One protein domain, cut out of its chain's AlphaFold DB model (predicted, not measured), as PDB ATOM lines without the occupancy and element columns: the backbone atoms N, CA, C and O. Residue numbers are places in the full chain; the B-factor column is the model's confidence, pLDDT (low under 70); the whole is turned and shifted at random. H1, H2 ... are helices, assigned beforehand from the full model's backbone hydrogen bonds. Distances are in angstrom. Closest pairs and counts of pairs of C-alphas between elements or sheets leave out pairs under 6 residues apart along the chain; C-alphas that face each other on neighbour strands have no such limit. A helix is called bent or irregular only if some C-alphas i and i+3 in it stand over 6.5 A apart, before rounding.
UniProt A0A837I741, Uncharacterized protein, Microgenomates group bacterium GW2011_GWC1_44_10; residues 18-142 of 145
ATOM      1  N   ASN A  18     208.786 188.090 158.564       48.47
ATOM      2  CA  ASN A  18     208.306 188.817 159.749       48.47
ATOM      3  C   ASN A  18     206.836 189.260 159.637       48.47
ATOM      4  O   ASN A  18     206.139 189.323 160.643       48.47
ATOM      5  N   SER A  19     206.352 189.560 158.428       50.97
ATOM      6  CA  SER A  19     204.949 189.912 158.181       50.97
ATOM      7  C   SER A  19     203.990 188.743 158.413       50.97
ATOM      8  O   SER A  19     202.871 188.965 158.860       50.97
ATOM      9  N   GLU A  20     204.422 187.514 158.126       56.09
ATOM     10  CA  GLU A  20     203.636 186.297 158.352       56.09
ATOM     11  C   GLU A  20     203.582 185.980 159.847       56.09
ATOM     12  O   GLU A  20     202.505 185.755 160.387       56.09
ATOM     13  N   ILE A  21     204.720 186.097 160.541       57.25
ATOM     14  CA  ILE A  21     204.798 185.943 162.002       57.25
ATOM     15  C   ILE A  21     203.936 187.001 162.706       57.25
ATOM     16  O   ILE A  21     203.200 186.682 163.638       57.25
ATOM     17  N   LEU A  22     203.985 188.260 162.252       55.38
ATOM     18  CA  LEU A  22     203.150 189.335 162.790       55.38
ATOM     19  C   LEU A  22     201.660 189.060 162.556       55.38
ATOM     20  O   LEU A  22     200.863 189.229 163.473       55.38
ATOM     21  N   ALA A  23     201.278 188.620 161.355       64.25
ATOM     22  CA  ALA A  23     199.894 188.273 161.054       64.25
ATOM     23  C   ALA A  23     199.393 187.113 161.931       64.25
ATOM     24  O   ALA A  23     198.305 187.210 162.491       64.25
ATOM     25  N   GLU A  24     200.198 186.062 162.114       66.19
ATOM     26  CA  GLU A  24     199.884 184.934 163.003       66.19
ATOM     27  C   GLU A  24     199.760 185.379 164.463       66.19
ATOM     28  O   GLU A  24     198.794 185.025 165.136       66.19
ATOM     29  N   THR A  25     200.673 186.232 164.931       64.88
ATOM     30  CA  THR A  25     200.634 186.786 166.294       64.88
ATOM     31  C   THR A  25     199.358 187.596 166.526       64.88
ATOM     32  O   THR A  25     198.697 187.424 167.544       64.88
ATOM     33  N   LEU A  26     198.959 188.435 165.562       66.56
ATOM     34  CA  LEU A  26     197.721 189.219 165.643       66.56
ATOM     35  C   LEU A  26     196.458 188.346 165.597       66.56
ATOM     36  O   LEU A  26     195.432 188.720 166.160       66.56
ATOM     37  N   VAL A  27     196.502 187.199 164.915       74.12
ATOM     38  CA  VAL A  27     195.400 186.224 164.915       74.12
ATOM     39  C   VAL A  27     195.299 185.523 166.270       74.12
ATOM     40  O   VAL A  27     194.194 185.385 166.792       74.12
ATOM     41  N   ILE A  28     196.432 185.134 166.859       74.88
ATOM     42  CA  ILE A  28     196.486 184.534 168.199       74.88
ATOM     43  C   ILE A  28     195.987 185.524 169.257       74.88
ATOM     44  O   ILE A  28     195.237 185.135 170.147       74.88
ATOM     45  N   ASP A  29     196.345 186.801 169.137       76.50
ATOM     46  CA  ASP A  29     195.914 187.830 170.081       76.50
ATOM     47  C   ASP A  29     194.394 188.045 170.052       76.50
ATOM     48  O   ASP A  29     193.734 188.021 171.088       76.50
ATOM     49  N   LYS A  30     193.804 188.118 168.853       82.56
ATOM     50  CA  LYS A  30     192.341 188.169 168.690       82.56
ATOM     51  C   LYS A  30     191.644 186.924 169.230       82.56
ATOM     52  O   LYS A  30     190.563 187.023 169.801       82.56
ATOM     53  N   LEU A  31     192.239 185.748 169.027       83.31
ATOM     54  CA  LEU A  31     191.710 184.503 169.576       83.31
ATOM     55  C   LEU A  31     191.707 184.543 171.108       83.31
ATOM     56  O   LEU A  31     190.710 184.164 171.715       83.31
ATOM     57  N   ARG A  32     192.799 185.013 171.719       85.06
ATOM     58  CA  ARG A  32     192.894 185.206 173.170       85.06
ATOM     59  C   ARG A  32     191.774 186.118 173.663       85.06
ATOM     60  O   ARG A  32     191.046 185.719 174.566       85.06
ATOM     61  N   GLU A  33     191.609 187.293 173.054       88.69
ATOM     62  CA  GLU A  33     190.547 188.241 173.417       88.69
ATOM     63  C   GLU A  33     189.157 187.592 173.351       88.69
ATOM     64  O   GLU A  33     188.348 187.758 174.263       88.69
ATOM     65  N   GLU A  34     188.885 186.813 172.305       90.50
ATOM     66  CA  GLU A  34     187.585 186.176 172.107       90.50
ATOM     67  C   GLU A  34     187.325 185.030 173.101       90.50
ATOM     68  O   GLU A  34     186.227 184.932 173.659       90.50
ATOM     69  N   VAL A  35     188.340 184.208 173.389       89.69
ATOM     70  CA  VAL A  35     188.274 183.152 174.414       89.69
ATOM     71  C   VAL A  35     188.019 183.765 175.789       89.69
ATOM     72  O   VAL A  35     187.089 183.355 176.483       89.69
ATOM     73  N   VAL A  36     188.779 184.796 176.160       89.00
ATOM     74  CA  VAL A  36     188.617 185.531 177.424       89.00
ATOM     75  C   VAL A  36     187.224 186.140 177.528       89.00
ATOM     76  O   VAL A  36     186.541 185.984 178.545       89.00
ATOM     77  N   ARG A  37     186.767 186.798 176.458       91.38
ATOM     78  CA  ARG A  37     185.433 187.396 176.387       91.38
ATOM     79  C   ARG A  37     184.359 186.341 176.614       91.38
ATOM     80  O   ARG A  37     183.411 186.604 177.357       91.38
ATOM     81  N   ARG A  38     184.488 185.164 175.993       91.88
ATOM     82  CA  ARG A  38     183.503 184.087 176.124       91.88
ATOM     83  C   ARG A  38     183.521 183.454 177.512       91.88
ATOM     84  O   ARG A  38     182.453 183.321 178.102       91.88
ATOM     85  N   LEU A  39     184.694 183.158 178.068       90.25
ATOM     86  CA  LEU A  39     184.833 182.659 179.442       90.25
ATOM     87  C   LEU A  39     184.214 183.634 180.450       90.25
ATOM     88  O   LEU A  39     183.371 183.247 181.248       90.25
ATOM     89  N   THR A  40     184.507 184.928 180.323       89.88
ATOM     90  CA  THR A  40     183.899 185.964 181.173       89.88
ATOM     91  C   THR A  40     182.366 185.977 181.071       89.88
ATOM     92  O   THR A  40     181.673 186.281 182.042       89.88
ATOM     93  N   GLN A  41     181.802 185.694 179.892       90.75
ATOM     94  CA  GLN A  41     180.350 185.604 179.713       90.75
ATOM     95  C   GLN A  41     179.760 184.365 180.378       90.75
ATOM     96  O   GLN A  41     178.733 184.493 181.038       90.75
ATOM     97  N   ILE A  42     180.399 183.203 180.211       89.44
ATOM     98  CA  ILE A  42     179.983 181.949 180.849       89.44
ATOM     99  C   ILE A  42     179.929 182.136 182.366       89.44
ATOM    100  O   ILE A  42     178.926 181.783 182.975       89.44
ATOM    101  N   GLU A  43     180.943 182.787 182.941       86.81
ATOM    102  CA  GLU A  43     181.019 183.043 184.379       86.81
ATOM    103  C   GLU A  43     179.903 183.979 184.843       86.81
ATOM    104  O   GLU A  43     179.142 183.668 185.754       86.81
ATOM    105  N   LYS A  44     179.777 185.142 184.190       88.44
ATOM    106  CA  LYS A  44     178.816 186.181 184.590       88.44
ATOM    107  C   LYS A  44     177.366 185.740 184.468       88.44
ATOM    108  O   LYS A  44     176.509 186.297 185.150       88.44
ATOM    109  N   LEU A  45     177.087 184.841 183.531       88.94
ATOM    110  CA  LEU A  45     175.738 184.393 183.210       88.94
ATOM    111  C   LEU A  45     175.437 182.995 183.759       88.94
ATOM    112  O   LEU A  45     174.325 182.524 183.539       88.94
ATOM    113  N   ASP A  46     176.393 182.364 184.449       83.38
ATOM    114  CA  ASP A  46     176.289 181.003 184.985       83.38
ATOM    115  C   ASP A  46     175.781 180.007 183.925       83.38
ATOM    116  O   ASP A  46     174.808 179.277 184.111       83.38
ATOM    117  N   LEU A  47     176.413 180.026 182.743       83.00
ATOM    118  CA  LEU A  47     175.994 179.203 181.595       83.00
ATOM    119  C   LEU A  47     176.382 177.722 181.740       83.00
ATOM    120  O   LEU A  47     176.233 176.953 180.790       83.00
ATOM    121  N   GLY A  48     176.875 177.326 182.912       82.12
ATOM    122  CA  GLY A  48     177.442 176.012 183.173       82.12
ATOM    123  C   GLY A  48     178.933 175.951 182.858       82.12
ATOM    124  O   GLY A  48     179.659 176.945 182.918       82.12
ATOM    125  N   PHE A  49     179.404 174.749 182.548       84.12
ATOM    126  CA  PHE A  49     180.830 174.479 182.414       84.12
ATOM    127  C   PHE A  49     181.370 174.833 181.025       84.12
ATOM    128  O   PHE A  49     180.699 174.635 180.010       84.12
ATOM    129  N   TRP A  50     182.623 175.293 180.951       87.12
ATOM    130  CA  TRP A  50     183.216 175.792 179.700       87.12
ATOM    131  C   TRP A  50     183.254 174.751 178.578       87.12
ATOM    132  O   TRP A  50     183.066 175.095 177.415       87.12
ATOM    133  N   TRP A  51     183.463 173.476 178.903       82.94
ATOM    134  CA  TRP A  51     183.515 172.396 177.912       82.94
ATOM    135  C   TRP A  51     182.147 172.075 177.294       82.94
ATOM    136  O   TRP A  51     182.082 171.347 176.306       82.94
ATOM    137  N   GLN A  52     181.055 172.590 177.871       83.94
ATOM    138  CA  GLN A  52     179.701 172.491 177.321       83.94
ATOM    139  C   GLN A  52     179.368 173.676 176.405       83.94
ATOM    140  O   GLN A  52     178.390 173.619 175.656       83.94
ATOM    141  N   ASP A  53     180.171 174.743 176.432       88.69
ATOM    142  CA  ASP A  53     179.930 175.928 175.623       88.69
ATOM    143  C   ASP A  53     180.346 175.699 174.167       88.69
ATOM    144  O   ASP A  53     181.528 175.651 173.820       88.69
ATOM    145  N   LYS A  54     179.352 175.576 173.288       86.69
ATOM    146  CA  LYS A  54     179.572 175.263 171.872       86.69
ATOM    147  C   LYS A  54     180.463 176.291 171.169       86.69
ATOM    148  O   LYS A  54     181.356 175.892 170.426       86.69
ATOM    149  N   ASP A  55     180.243 177.582 171.416       87.81
ATOM    150  CA  ASP A  55     180.992 178.658 170.757       87.81
ATOM    151  C   ASP A  55     182.479 178.601 171.142       87.81
ATOM    152  O   ASP A  55     183.360 178.642 170.280       87.81
ATOM    153  N   LEU A  56     182.765 178.442 172.439       88.50
ATOM    154  CA  LEU A  56     184.119 178.298 172.960       88.50
ATOM    155  C   LEU A  56     184.821 177.071 172.382       88.50
ATOM    156  O   LEU A  56     185.963 177.160 171.921       88.50
ATOM    157  N   MET A  57     184.136 175.930 172.347       85.44
ATOM    158  CA  MET A  57     184.722 174.714 171.796       85.44
ATOM    159  C   MET A  57     184.962 174.846 170.285       85.44
ATOM    160  O   MET A  57     185.999 174.400 169.785       85.44
ATOM    161  N   GLU A  58     184.051 175.474 169.535       86.06
ATOM    162  CA  GLU A  58     184.215 175.694 168.092       86.06
ATOM    163  C   GLU A  58     185.446 176.550 167.779       86.06
ATOM    164  O   GLU A  58     186.180 176.241 166.831       86.06
ATOM    165  N   MET A  59     185.737 177.559 168.608       86.56
ATOM    166  CA  MET A  59     186.974 178.337 168.499       86.56
ATOM    167  C   MET A  59     188.209 177.443 168.620       86.56
ATOM    168  O   MET A  59     189.071 177.466 167.737       86.56
ATOM    169  N   PHE A  60     188.280 176.588 169.643       84.31
ATOM    170  CA  PHE A  60     189.412 175.672 169.814       84.31
ATOM    171  C   PHE A  60     189.539 174.651 168.675       84.31
ATOM    172  O   PHE A  60     190.652 174.344 168.240       84.31
ATOM    173  N   ASN A  61     188.422 174.164 168.130       79.12
ATOM    174  CA  ASN A  61     188.429 173.278 166.961       79.12
ATOM    175  C   ASN A  61     188.985 173.966 165.717       79.12
ATOM    176  O   ASN A  61     189.757 173.375 164.959       79.12
ATOM    177  N   SER A  62     188.560 175.208 165.484       79.25
ATOM    178  CA  SER A  62     189.008 176.006 164.345       79.25
ATOM    179  C   SER A  62     190.520 176.205 164.409       79.25
ATOM    180  O   SER A  62     191.236 175.949 163.439       79.25
ATOM    181  N   VAL A  63     191.026 176.536 165.596       75.06
ATOM    182  CA  VAL A  63     192.454 176.731 165.849       75.06
ATOM    183  C   VAL A  63     193.235 175.440 165.640       75.06
ATOM    184  O   VAL A  63     194.250 175.455 164.942       75.06
ATOM    185  N   PHE A  64     192.728 174.314 166.143       73.44
ATOM    186  CA  PHE A  64     193.310 172.999 165.894       73.44
ATOM    187  C   PHE A  64     193.418 172.691 164.393       73.44
ATOM    188  O   PHE A  64     194.495 172.348 163.907       73.44
ATOM    189  N   LYS A  65     192.322 172.860 163.641       71.44
ATOM    190  CA  LYS A  65     192.284 172.618 162.187       71.44
ATOM    191  C   LYS A  65     193.200 173.560 161.410       71.44
ATOM    192  O   LYS A  65     193.752 173.156 160.391       71.44
ATOM    193  N   SER A  66     193.360 174.796 161.880       68.94
ATOM    194  CA  SER A  66     194.238 175.788 161.253       68.94
ATOM    195  C   SER A  66     195.729 175.476 161.428       68.94
ATOM    196  O   SER A  66     196.548 176.006 160.683       68.94
ATOM    197  N   GLY A  67     196.095 174.645 162.412       65.44
ATOM    198  CA  GLY A  67     197.489 174.350 162.745       65.44
ATOM    199  C   GLY A  67     198.237 175.498 163.436       65.44
ATOM    200  O   GLY A  67     199.436 175.367 163.665       65.44
ATOM    201  N   CYS A  68     197.559 176.599 163.793       61.75
ATOM    202  CA  CYS A  68     198.181 177.748 164.466       61.75
ATOM    203  C   CYS A  68     198.673 177.426 165.887       61.75
ATOM    204  O   CYS A  68     199.566 178.099 166.391       61.75
ATOM    205  N   ILE A  69     198.106 176.401 166.535       65.25
ATOM    206  CA  ILE A  69     198.556 175.893 167.836       65.25
ATOM    207  C   ILE A  69     198.783 174.389 167.709       65.25
ATOM    208  O   ILE A  69     197.885 173.643 167.313       65.25
ATOM    209  N   ILE A  70     199.983 173.937 168.072       65.56
ATOM    210  CA  ILE A  70     200.293 172.511 168.167       65.56
ATOM    211  C   ILE A  70     199.622 171.986 169.431       65.56
ATOM    212  O   ILE A  70     200.086 172.224 170.543       65.56
ATOM    213  N   LEU A  71     198.506 171.288 169.250       71.94
ATOM    214  CA  LEU A  71     197.792 170.628 170.332       71.94
ATOM    215  C   LEU A  71     198.138 169.131 170.389       71.94
ATOM    216  O   LEU A  71     198.432 168.537 169.343       71.94
ATOM    217  N   PRO A  72     198.039 168.487 171.569       77.31
ATOM    218  CA  PRO A  72     198.190 167.042 171.687       77.31
ATOM    219  C   PRO A  72     197.305 166.270 170.695       77.31
ATOM    220  O   PRO A  72     196.185 166.679 170.362       77.31
ATOM    221  N   LYS A  73     197.814 165.135 170.199       74.50
ATOM    222  CA  LYS A  73     197.062 164.227 169.311       74.50
ATOM    223  C   LYS A  73     195.977 163.462 170.060       74.50
ATOM    224  O   LYS A  73     194.895 163.264 169.506       74.50
ATOM    225  N   ASP A  74     196.274 163.066 171.292       84.44
ATOM    226  CA  ASP A  74     195.300 162.442 172.172       84.44
ATOM    227  C   ASP A  74     194.174 163.445 172.502       84.44
ATOM    228  O   ASP A  74     194.460 164.605 172.816       84.44
ATOM    229  N   PRO A  75     192.899 163.057 172.345       82.75
ATOM    230  CA  PRO A  75     191.781 163.978 172.496       82.75
ATOM    231  C   PRO A  75     191.534 164.382 173.957       82.75
ATOM    232  O   PRO A  75     191.111 165.516 174.189       82.75
ATOM    233  N   VAL A  76     191.851 163.522 174.930       86.94
ATOM    234  CA  VAL A  76     191.730 163.837 176.362       86.94
ATOM    235  C   VAL A  76     192.846 164.790 176.783       86.94
ATOM    236  O   VAL A  76     192.570 165.831 177.374       86.94
ATOM    237  N   GLU A  77     194.092 164.514 176.399       84.81
ATOM    238  CA  GLU A  77     195.219 165.427 176.636       84.81
ATOM    239  C   GLU A  77     195.001 166.783 175.975       84.81
ATOM    240  O   GLU A  77     195.388 167.820 176.510       84.81
ATOM    241  N   ARG A  78     194.330 166.808 174.824       83.56
ATOM    242  CA  ARG A  78     193.951 168.059 174.182       83.56
ATOM    243  C   ARG A  78     192.934 168.850 174.998       83.56
ATOM    244  O   ARG A  78     193.105 170.058 175.126       83.56
ATOM    245  N   LEU A  79     191.903 168.198 175.536       85.50
ATOM    246  CA  LEU A  79     190.928 168.852 176.413       85.50
ATOM    247  C   LEU A  79     191.629 169.463 177.637       85.50
ATOM    248  O   LEU A  79     191.417 170.633 177.949       85.50
ATOM    249  N   ARG A  80     192.544 168.707 178.256       86.75
ATOM    250  CA  ARG A  80     193.371 169.171 179.384       86.75
ATOM    251  C   ARG A  80     194.250 170.362 178.998       86.75
ATOM    252  O   ARG A  80     194.351 171.327 179.749       86.75
ATOM    253  N   TRP A  81     194.861 170.321 177.814       84.31
ATOM    254  CA  TRP A  81     195.683 171.416 177.298       84.31
ATOM    255  C   TRP A  81     194.872 172.695 177.072       84.31
ATOM    256  O   TRP A  81     195.338 173.788 177.381       84.31
ATOM    257  N   ILE A  82     193.649 172.568 176.561       85.94
ATOM    258  CA  ILE A  82     192.741 173.702 176.373       85.94
ATOM    259  C   ILE A  82     192.360 174.324 177.720       85.94
ATOM    260  O   ILE A  82     192.423 175.543 177.846       85.94
ATOM    261  N   ALA A  83     192.052 173.508 178.732       88.19
ATOM    262  CA  ALA A  83     191.781 173.999 180.084       88.19
ATOM    263  C   ALA A  83     192.950 174.845 180.620       88.19
ATOM    264  O   ALA A  83     192.743 175.951 181.115       88.19
ATOM    265  N   LEU A  84     194.189 174.368 180.445       86.19
ATOM    266  CA  LEU A  84     195.393 175.113 180.828       86.19
ATOM    267  C   LEU A  84     195.531 176.433 180.061       86.19
ATOM    268  O   LEU A  84     195.830 177.460 180.666       86.19
ATOM    269  N   LEU A  85     195.282 176.434 178.748       83.88
ATOM    270  CA  LEU A  85     195.306 177.664 177.950       83.88
ATOM    271  C   LEU A  85     194.282 178.683 178.457       83.88
ATOM    272  O   LEU A  85     194.619 179.856 178.586       83.88
ATOM    273  N   CYS A  86     193.063 178.247 178.782       86.38
ATOM    274  CA  CYS A  86     192.036 179.114 179.359       86.38
ATOM    275  C   CYS A  86     192.503 179.751 180.676       86.38
ATOM    276  O   CYS A  86     192.341 180.957 180.851       86.38
ATOM    277  N   VAL A  87     193.122 178.969 181.568       85.06
ATOM    278  CA  VAL A  87     193.669 179.465 182.845       85.06
ATOM    279  C   VAL A  87     194.765 180.503 182.611       85.06
ATOM    280  O   VAL A  87     194.729 181.583 183.194       85.06
ATOM    281  N   GLU A  88     195.718 180.226 181.720       83.31
ATOM    282  CA  GLU A  88     196.807 181.165 181.419       83.31
ATOM    283  C   GLU A  88     196.303 182.465 180.773       83.31
ATOM    284  O   GLU A  88     196.766 183.560 181.109       83.31
ATOM    285  N   MET A  89     195.309 182.372 179.883       85.44
ATOM    286  CA  MET A  89     194.647 183.548 179.312       85.44
ATOM    287  C   MET A  89     193.917 184.351 180.395       85.44
ATOM    288  O   MET A  89     194.003 185.578 180.402       85.44
ATOM    289  N   SER A  90     193.269 183.673 181.345       81.25
ATOM    290  CA  SER A  90     192.611 184.301 182.494       81.25
ATOM    291  C   SER A  90     193.578 185.059 183.386       81.25
ATOM    292  O   SER A  90     193.349 186.226 183.704       81.25
ATOM    293  N   ASN A  91     194.704 184.429 183.717       81.75
ATOM    294  CA  ASN A  91     195.770 185.040 184.504       81.75
ATOM    295  C   ASN A  91     196.354 186.276 183.809       81.75
ATOM    296  O   ASN A  91     196.634 187.280 184.463       81.75
ATOM    297  N   THR A  92     196.522 186.211 182.486       83.25
ATOM    298  CA  THR A  92     197.060 187.318 181.683       83.25
ATOM    299  C   THR A  92     196.107 188.514 181.645       83.25
ATOM    300  O   THR A  92     196.554 189.655 181.757       83.25
ATOM    301  N   GLU A  93     194.803 188.266 181.501       85.75
ATOM    302  CA  GLU A  93     193.768 189.308 181.392       85.75
ATOM    303  C   GLU A  93     193.202 189.761 182.748       85.75
ATOM    304  O   GLU A  93     192.464 190.744 182.821       85.75
ATOM    305  N   GLY A  94     193.563 189.081 183.838       82.31
ATOM    306  CA  GLY A  94     193.206 189.471 185.200       82.31
ATOM    307  C   GLY A  94     191.747 189.207 185.577       82.31
ATOM    308  O   GLY A  94     191.183 189.978 186.354       82.31
ATOM    309  N   PHE A  95     191.134 188.142 185.048       80.31
ATOM    310  CA  PHE A  95     189.829 187.653 185.517       80.31
ATOM    311  C   PHE A  95     189.960 186.285 186.198       80.31
ATOM    312  O   PHE A  95     190.968 185.597 186.030       80.31
ATOM    313  N   ASP A  96     188.966 185.917 187.007       73.81
ATOM    314  CA  ASP A  96     188.937 184.640 187.716       73.81
ATOM    315  C   ASP A  96     188.235 183.595 186.844       73.81
ATOM    316  O   ASP A  96     187.064 183.730 186.514       73.81
ATOM    317  N   CYS A  97     188.947 182.556 186.417       72.75
ATOM    318  CA  CYS A  97     188.329 181.442 185.702       72.75
ATOM    319  C   CYS A  97     187.887 180.318 186.643       72.75
ATOM    320  O   CYS A  97     187.305 179.346 186.162       72.75
ATOM    321  N   GLY A  98     188.166 180.415 187.949       66.00
ATOM    322  CA  GLY A  98     188.058 179.321 188.918       66.00
ATOM    323  C   GLY A  98     186.645 178.778 189.130       66.00
ATOM    324  O   GLY A  98     186.496 177.651 189.598       66.00
ATOM    325  N   ASN A  99     185.618 179.539 188.743       68.25
ATOM    326  CA  ASN A  99     184.224 179.092 188.766       68.25
ATOM    327  C   ASN A  99     183.840 178.251 187.540       68.25
ATOM    328  O   ASN A  99     182.844 177.535 187.582       68.25
ATOM    329  N   ILE A 100     184.609 178.339 186.453       78.94
ATOM    330  CA  ILE A 100     184.302 177.660 185.194       78.94
ATOM    331  C   ILE A 100     185.313 176.554 184.912       78.94
ATOM    332  O   ILE A 100     184.914 175.436 184.607       78.94
ATOM    333  N   VAL A 101     186.607 176.878 184.982       85.19
ATOM    334  CA  VAL A 101     187.724 175.959 184.753       85.19
ATOM    335  C   VAL A 101     188.308 175.584 186.107       85.19
ATOM    336  O   VAL A 101     188.868 176.431 186.808       85.19
ATOM    337  N   ILE A 102     188.194 174.313 186.473       85.25
ATOM    338  CA  ILE A 102     188.617 173.807 187.781       85.25
ATOM    339  C   ILE A 102     189.875 172.937 187.652       85.25
ATOM    340  O   ILE A 102     190.140 172.380 186.587       85.25
ATOM    341  N   PRO A 103     190.663 172.755 188.730       84.81
ATOM    342  CA  PRO A 103     191.851 171.901 188.739       84.81
ATOM    343  C   PRO A 103     191.623 170.512 188.139       84.81
ATOM    344  O   PRO A 103     192.473 169.988 187.420       84.81
ATOM    345  N   LEU A 104     190.449 169.931 188.390       87.06
ATOM    346  CA  LEU A 104     190.065 168.626 187.863       87.06
ATOM    347  C   LEU A 104     190.148 168.547 186.335       87.06
ATOM    348  O   LEU A 104     190.511 167.490 185.825       87.06
ATOM    349  N   ASP A 105     189.918 169.645 185.614       86.88
ATOM    350  CA  ASP A 105     189.864 169.685 184.148       86.88
ATOM    351  C   ASP A 105     191.185 169.300 183.489       86.88
ATOM    352  O   ASP A 105     191.187 168.684 182.420       86.88
ATOM    353  N   PHE A 106     192.313 169.588 184.142       85.12
ATOM    354  CA  PHE A 106     193.650 169.321 183.610       85.12
ATOM    355  C   PHE A 106     194.452 168.290 184.413       85.12
ATOM    356  O   PHE A 106     195.532 167.890 183.967       85.12
ATOM    357  N   LEU A 107     193.957 167.814 185.558       86.00
ATOM    358  CA  LEU A 107     194.629 166.783 186.356       86.00
ATOM    359  C   LEU A 107     194.446 165.369 185.773       86.00
ATOM    360  O   LEU A 107     193.379 165.074 185.234       86.00
ATOM    361  N   PRO A 108     195.440 164.469 185.904       84.94
ATOM    362  CA  PRO A 108     195.258 163.042 185.625       84.94
ATOM    363  C   PRO A 108     194.117 162.435 186.454       84.94
ATOM    364  O   PRO A 108     193.881 162.871 187.582       84.94
ATOM    365  N   LEU A 109     193.434 161.416 185.919       84.94
ATOM    366  CA  LEU A 109     192.282 160.769 186.571       84.94
ATOM    367  C   LEU A 109     192.630 160.258 187.976       84.94
ATOM    368  O   LEU A 109     191.900 160.499 188.931       84.94
ATOM    369  N   GLU A 110     193.795 159.631 188.124       85.75
ATOM    370  CA  GLU A 110     194.296 159.103 189.392       85.75
ATOM    371  C   GLU A 110     194.557 160.179 190.459       85.75
ATOM    372  O   GLU A 110     194.653 159.858 191.641       85.75
ATOM    373  N   MET A 111     194.668 161.451 190.064       87.81
ATOM    374  CA  MET A 111     194.856 162.581 190.977       87.81
ATOM    375  C   MET A 111     193.542 163.281 191.336       87.81
ATOM    376  O   MET A 111     193.517 164.047 192.297       87.81
ATOM    377  N   MET A 112     192.451 163.021 190.607       87.44
ATOM    378  CA  MET A 112     191.160 163.682 190.836       87.44
ATOM    379  C   MET A 112     190.549 163.327 192.195       87.44
ATOM    380  O   MET A 112     189.953 164.185 192.837       87.44
ATOM    381  N   VAL A 113     190.781 162.102 192.676       85.12
ATOM    382  CA  VAL A 113     190.346 161.611 194.001       85.12
ATOM    383  C   VAL A 113     190.804 162.529 195.142       85.12
ATOM    384  O   VAL A 113     190.118 162.656 196.149       85.12
ATOM    385  N   LEU A 114     191.934 163.230 194.981       87.44
ATOM    386  CA  LEU A 114     192.450 164.164 195.992       87.44
ATOM    387  C   LEU A 114     191.569 165.408 196.184       87.44
ATOM    388  O   LEU A 114     191.784 166.167 197.126       87.44
ATOM    389  N   PHE A 115     190.612 165.633 195.285       88.38
ATOM    390  CA  PHE A 115     189.761 166.818 195.240       88.38
ATOM    391  C   PHE A 115     188.267 166.484 195.376       88.38
ATOM    392  O   PHE A 115     187.435 167.381 195.231       88.38
ATOM    393  N   GLU A 116     187.922 165.228 195.683       86.50
ATOM    394  CA  GLU A 116     186.537 164.785 195.899       86.50
ATOM    395  C   GLU A 116     185.850 165.606 197.001       86.50
ATOM    396  O   GLU A 116     184.752 166.117 196.796       86.50
ATOM    397  N   ASP A 117     186.541 165.845 198.120       87.00
ATOM    398  CA  ASP A 117     186.025 166.647 199.238       87.00
ATOM    399  C   ASP A 117     185.802 168.131 198.879       87.00
ATOM    400  O   ASP A 117     185.028 168.817 199.549       87.00
ATOM    401  N   LEU A 118     186.489 168.648 197.850       88.31
ATOM    402  CA  LEU A 118     186.419 170.059 197.456       88.31
ATOM    403  C   LEU A 118     185.314 170.325 196.429       88.31
ATOM    404  O   LEU A 118     184.604 171.322 196.548       88.31
ATOM    405  N   TYR A 119     185.189 169.459 195.421       84.50
ATOM    406  CA  TYR A 119     184.255 169.654 194.302       84.50
ATOM    407  C   TYR A 119     183.013 168.761 194.370       84.50
ATOM    408  O   TYR A 119     182.029 169.039 193.688       84.50
ATOM    409  N   GLY A 120     183.025 167.725 195.208       87.12
ATOM    410  CA  GLY A 120     181.952 166.744 195.309       87.12
ATOM    411  C   GLY A 120     182.015 165.659 194.231       87.12
ATOM    412  O   GLY A 120     182.651 165.804 193.184       87.12
ATOM    413  N   VAL A 121     181.318 164.556 194.507       87.62
ATOM    414  CA  VAL A 121     181.289 163.357 193.655       87.62
ATOM    415  C   VAL A 121     180.668 163.649 192.288       87.62
ATOM    416  O   VAL A 121     181.231 163.247 191.277       87.62
ATOM    417  N   ASP A 122     179.582 164.426 192.236       87.00
ATOM    418  CA  ASP A 122     178.858 164.731 190.991       87.00
ATOM    419  C   ASP A 122     179.746 165.432 189.942       87.00
ATOM    420  O   ASP A 122     179.677 165.145 188.741       87.00
ATOM    421  N   VAL A 123     180.612 166.349 190.390       86.25
ATOM    422  CA  VAL A 123     181.568 167.051 189.518       86.25
ATOM    423  C   VAL A 123     182.646 166.086 189.029       86.25
ATOM    424  O   VAL A 123     182.997 166.099 187.848       86.25
ATOM    425  N   LEU A 124     183.143 165.222 189.918       88.38
ATOM    426  CA  LEU A 124     184.132 164.198 189.587       88.38
ATOM    427  C   LEU A 124     183.602 163.245 188.507       88.38
ATOM    428  O   LEU A 124     184.262 163.048 187.487       88.38
ATOM    429  N   GLU A 125     182.396 162.710 188.707       89.50
ATOM    430  CA  GLU A 125     181.722 161.808 187.770       89.50
ATOM    431  C   GLU A 125     181.499 162.477 186.412       89.50
ATOM    432  O   GLU A 125     181.811 161.882 185.382       89.50
ATOM    433  N   SER A 126     181.060 163.740 186.401       88.62
ATOM    434  CA  SER A 126     180.848 164.497 185.162       88.62
ATOM    435  C   SER A 126     182.140 164.639 184.350       88.62
ATOM    436  O   SER A 126     182.156 164.384 183.144       88.62
ATOM    437  N   VAL A 127     183.246 165.018 185.002       88.12
ATOM    438  CA  VAL A 127     184.550 165.171 184.337       88.12
ATOM    439  C   VAL A 127     185.064 163.825 183.818       88.12
ATOM    440  O   VAL A 127     185.601 163.766 182.708       88.12
ATOM    441  N   ILE A 128     184.885 162.740 184.579       90.62
ATOM    442  CA  ILE A 128     185.254 161.381 184.150       90.62
ATOM    443  C   ILE A 128     184.445 160.975 182.915       90.62
ATOM    444  O   ILE A 128     185.041 160.613 181.901       90.62
ATOM    445  N   GLU A 129     183.119 161.117 182.955       90.31
ATOM    446  CA  GLU A 129     182.223 160.742 181.854       90.31
ATOM    447  C   GLU A 129     182.590 161.479 180.556       90.31
ATOM    448  O   GLU A 129     182.627 160.893 179.471       90.31
ATOM    449  N   ILE A 130     182.902 162.774 180.649       88.00
ATOM    450  CA  ILE A 130     183.328 163.564 179.488       88.00
ATOM    451  C   ILE A 130     184.636 163.025 178.918       88.00
ATOM    452  O   ILE A 130     184.754 162.864 177.704       88.00
ATOM    453  N   ARG A 131     185.621 162.732 179.771       89.75
ATOM    454  CA  ARG A 131     186.918 162.204 179.331       89.75
ATOM    455  C   ARG A 131     186.778 160.832 178.689       89.75
ATOM    456  O   ARG A 131     187.413 160.598 177.665       89.75
ATOM    457  N   GLU A 132     185.926 159.969 179.229       90.81
ATOM    458  CA  GLU A 132     185.610 158.666 178.636       90.81
ATOM    459  C   GLU A 132     184.970 158.830 177.252       90.81
ATOM    460  O   GLU A 132     185.478 158.284 176.271       90.81
ATOM    461  N   LYS A 133     183.944 159.681 177.120       89.12
ATOM    462  CA  LYS A 133     183.318 159.975 175.818       89.12
ATOM    463  C   LYS A 133     184.316 160.536 174.806       89.12
ATOM    464  O   LYS A 133     184.300 160.146 173.638       89.12
ATOM    465  N   VAL A 134     185.193 161.439 175.240       87.38
ATOM    466  CA  VAL A 134     186.241 162.037 174.402       87.38
ATOM    467  C   VAL A 134     187.305 161.008 174.013       87.38
ATOM    468  O   VAL A 134     187.801 161.050 172.887       87.38
ATOM    469  N   ALA A 135     187.643 160.061 174.888       88.44
ATOM    470  CA  ALA A 135     188.549 158.961 174.564       88.44
ATOM    471  C   ALA A 135     187.945 158.018 173.508       88.44
ATOM    472  O   ALA A 135     188.642 157.604 172.583       88.44
ATOM    473  N   GLU A 136     186.647 157.720 173.607       88.44
ATOM    474  CA  GLU A 136     185.947 156.815 172.689       88.44
ATOM    475  C   GLU A 136     185.645 157.446 171.322       88.44
ATOM    476  O   GLU A 136     185.853 156.823 170.280       88.44
ATOM    477  N   GLN A 137     185.133 158.678 171.312       86.69
ATOM    478  CA  GLN A 137     184.568 159.323 170.117       86.69
ATOM    479  C   GLN A 137     185.433 160.486 169.610       86.69
ATOM    480  O   GLN A 137     185.090 161.167 168.636       86.69
ATOM    481  N   GLY A 138     186.566 160.742 170.267       83.25
ATOM    482  CA  GLY A 138     187.407 161.894 169.985       83.25
ATOM    483  C   GLY A 138     186.649 163.205 170.189       83.25
ATOM    484  O   GLY A 138     185.758 163.338 171.022       83.25
ATOM    485  N   TRP A 139     186.970 164.187 169.355       75.75
ATOM    486  CA  TRP A 139     186.289 165.484 169.362       75.75
ATOM    487  C   TRP A 139     184.810 165.425 168.945       75.75
ATOM    488  O   TRP A 139     184.073 166.375 169.210       75.75
ATOM    489  N   GLY A 140     184.359 164.325 168.328       71.25
ATOM    490  CA  GLY A 140     182.944 164.121 168.001       71.25
ATOM    491  C   GLY A 140     182.047 164.112 169.242       71.25
ATOM    492  O   GLY A 140     180.907 164.558 169.156       71.25
ATOM    493  N   ALA A 141     182.590 163.721 170.403       73.50
ATOM    494  CA  ALA A 141     181.885 163.761 171.686       73.50
ATOM    495  C   ALA A 141     181.473 165.175 172.123       73.50
ATOM    496  O   ALA A 141     180.496 165.320 172.853       73.50
ATOM    497  N   VAL A 142     182.215 166.207 171.705       68.62
ATOM    498  CA  VAL A 142     181.977 167.594 172.141       68.62
ATOM    499  C   VAL A 142     181.263 168.409 171.069       68.62
ATOM    500  O   VAL A 142     180.415 169.235 171.387       68.62
TER     501      VAL A 142
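AT A GLANCE: This is residues 18 to 142 of the 145 residues of an uncharacterized protein of Microgenomates group bacterium GW2011_GWC1_44_10 (UniProt A0A837I741). Start from H1, the longest helix: H2 folds back beside part of it as a hairpin, and H3 lies across it with its last part, residues 86 to 93. The other end of H3 reaches H5, which with H4 makes a loose pair away from H1 and H2, while residues 18 to 23 of H1 stick out free. You will find 125 printed residues with five named helices, H1 to H5 in order along the chain, and no named strand; the class is all helix. The whole is compact, with a radius of gyration of the C-alphas of 15.0 A, yet elongated, spanning 50 by 32 by 22 A.

IN THESE COORDINATES: Find C-alpha 18 at (208.306, 188.817, 159.749); from there H1, residues 18 to 45, runs 40.4 A to C-alpha 45 at (175.738, 184.393, 183.210). H2 is residues 54 to 66, 18.1 A long, and H3 is residues 75 to 93, 26.9 A long. H4, residues 109 to 119, measures 14.3 A and is irregular: C-alphas 114 and 117 are 7.6 A apart. H5, residues 121 to 137, runs 24.1 A and ends with C-alpha 137 at (184.568, 159.323, 170.117).

HOW THE PARTS SIT: Look first at residues 31 to 39 of H1, which touch residues 56 to 59 of H2; the closest C-alphas, those of Val 35 and Leu 56, are 6.6 A apart. These helices form a hairpin at a shallow tilt of 17 degrees, opposite ways. Residues 32 to 36 of H1 touch residues 86 to 93 of H3, about perpendicular at 88 degrees, closest at the C-alphas of Val 36 and Ser 90, 6.6 A apart. H2 and H3 are close but not clearly touching, with the C-alphas of Phe 60 and Ile 82 closest at 7.6 A. At the other end of H3, residues 75 to 76 touch residues 131 to 135 of H5 at a steep tilt of 57 degrees, opposite ways; the closest C-alphas, of Val 76 and Arg 131, are 5.9 A apart. H4 and H5 form a hairpin at a shallow tilt of 32 degrees, opposite ways, and only just touch, with 3 pairs of C-alphas within 8 A, closest at Glu 116 and Leu 124, 6.8 A. H3 and H4 are apart. In H1, H2, H3 and H5 every O i to N i+4 pair is within hydrogen-bond range; in H4 1 of 7 is, beside 5 of 8 O i to N i+3 pairs.

THE WHOLE: The C-alphas farthest apart are those of Ser 19 and Asp 117, at 50.8 A. The printed part has no cut. Follow residues 94 to 108 for the long link, H3 to H4; the link H4 to H5 is tight. Mean pLDDT of the printed part is 81.6, with values under 70 at residues 18 to 26, 66 to 70, 98 to 99 and 142.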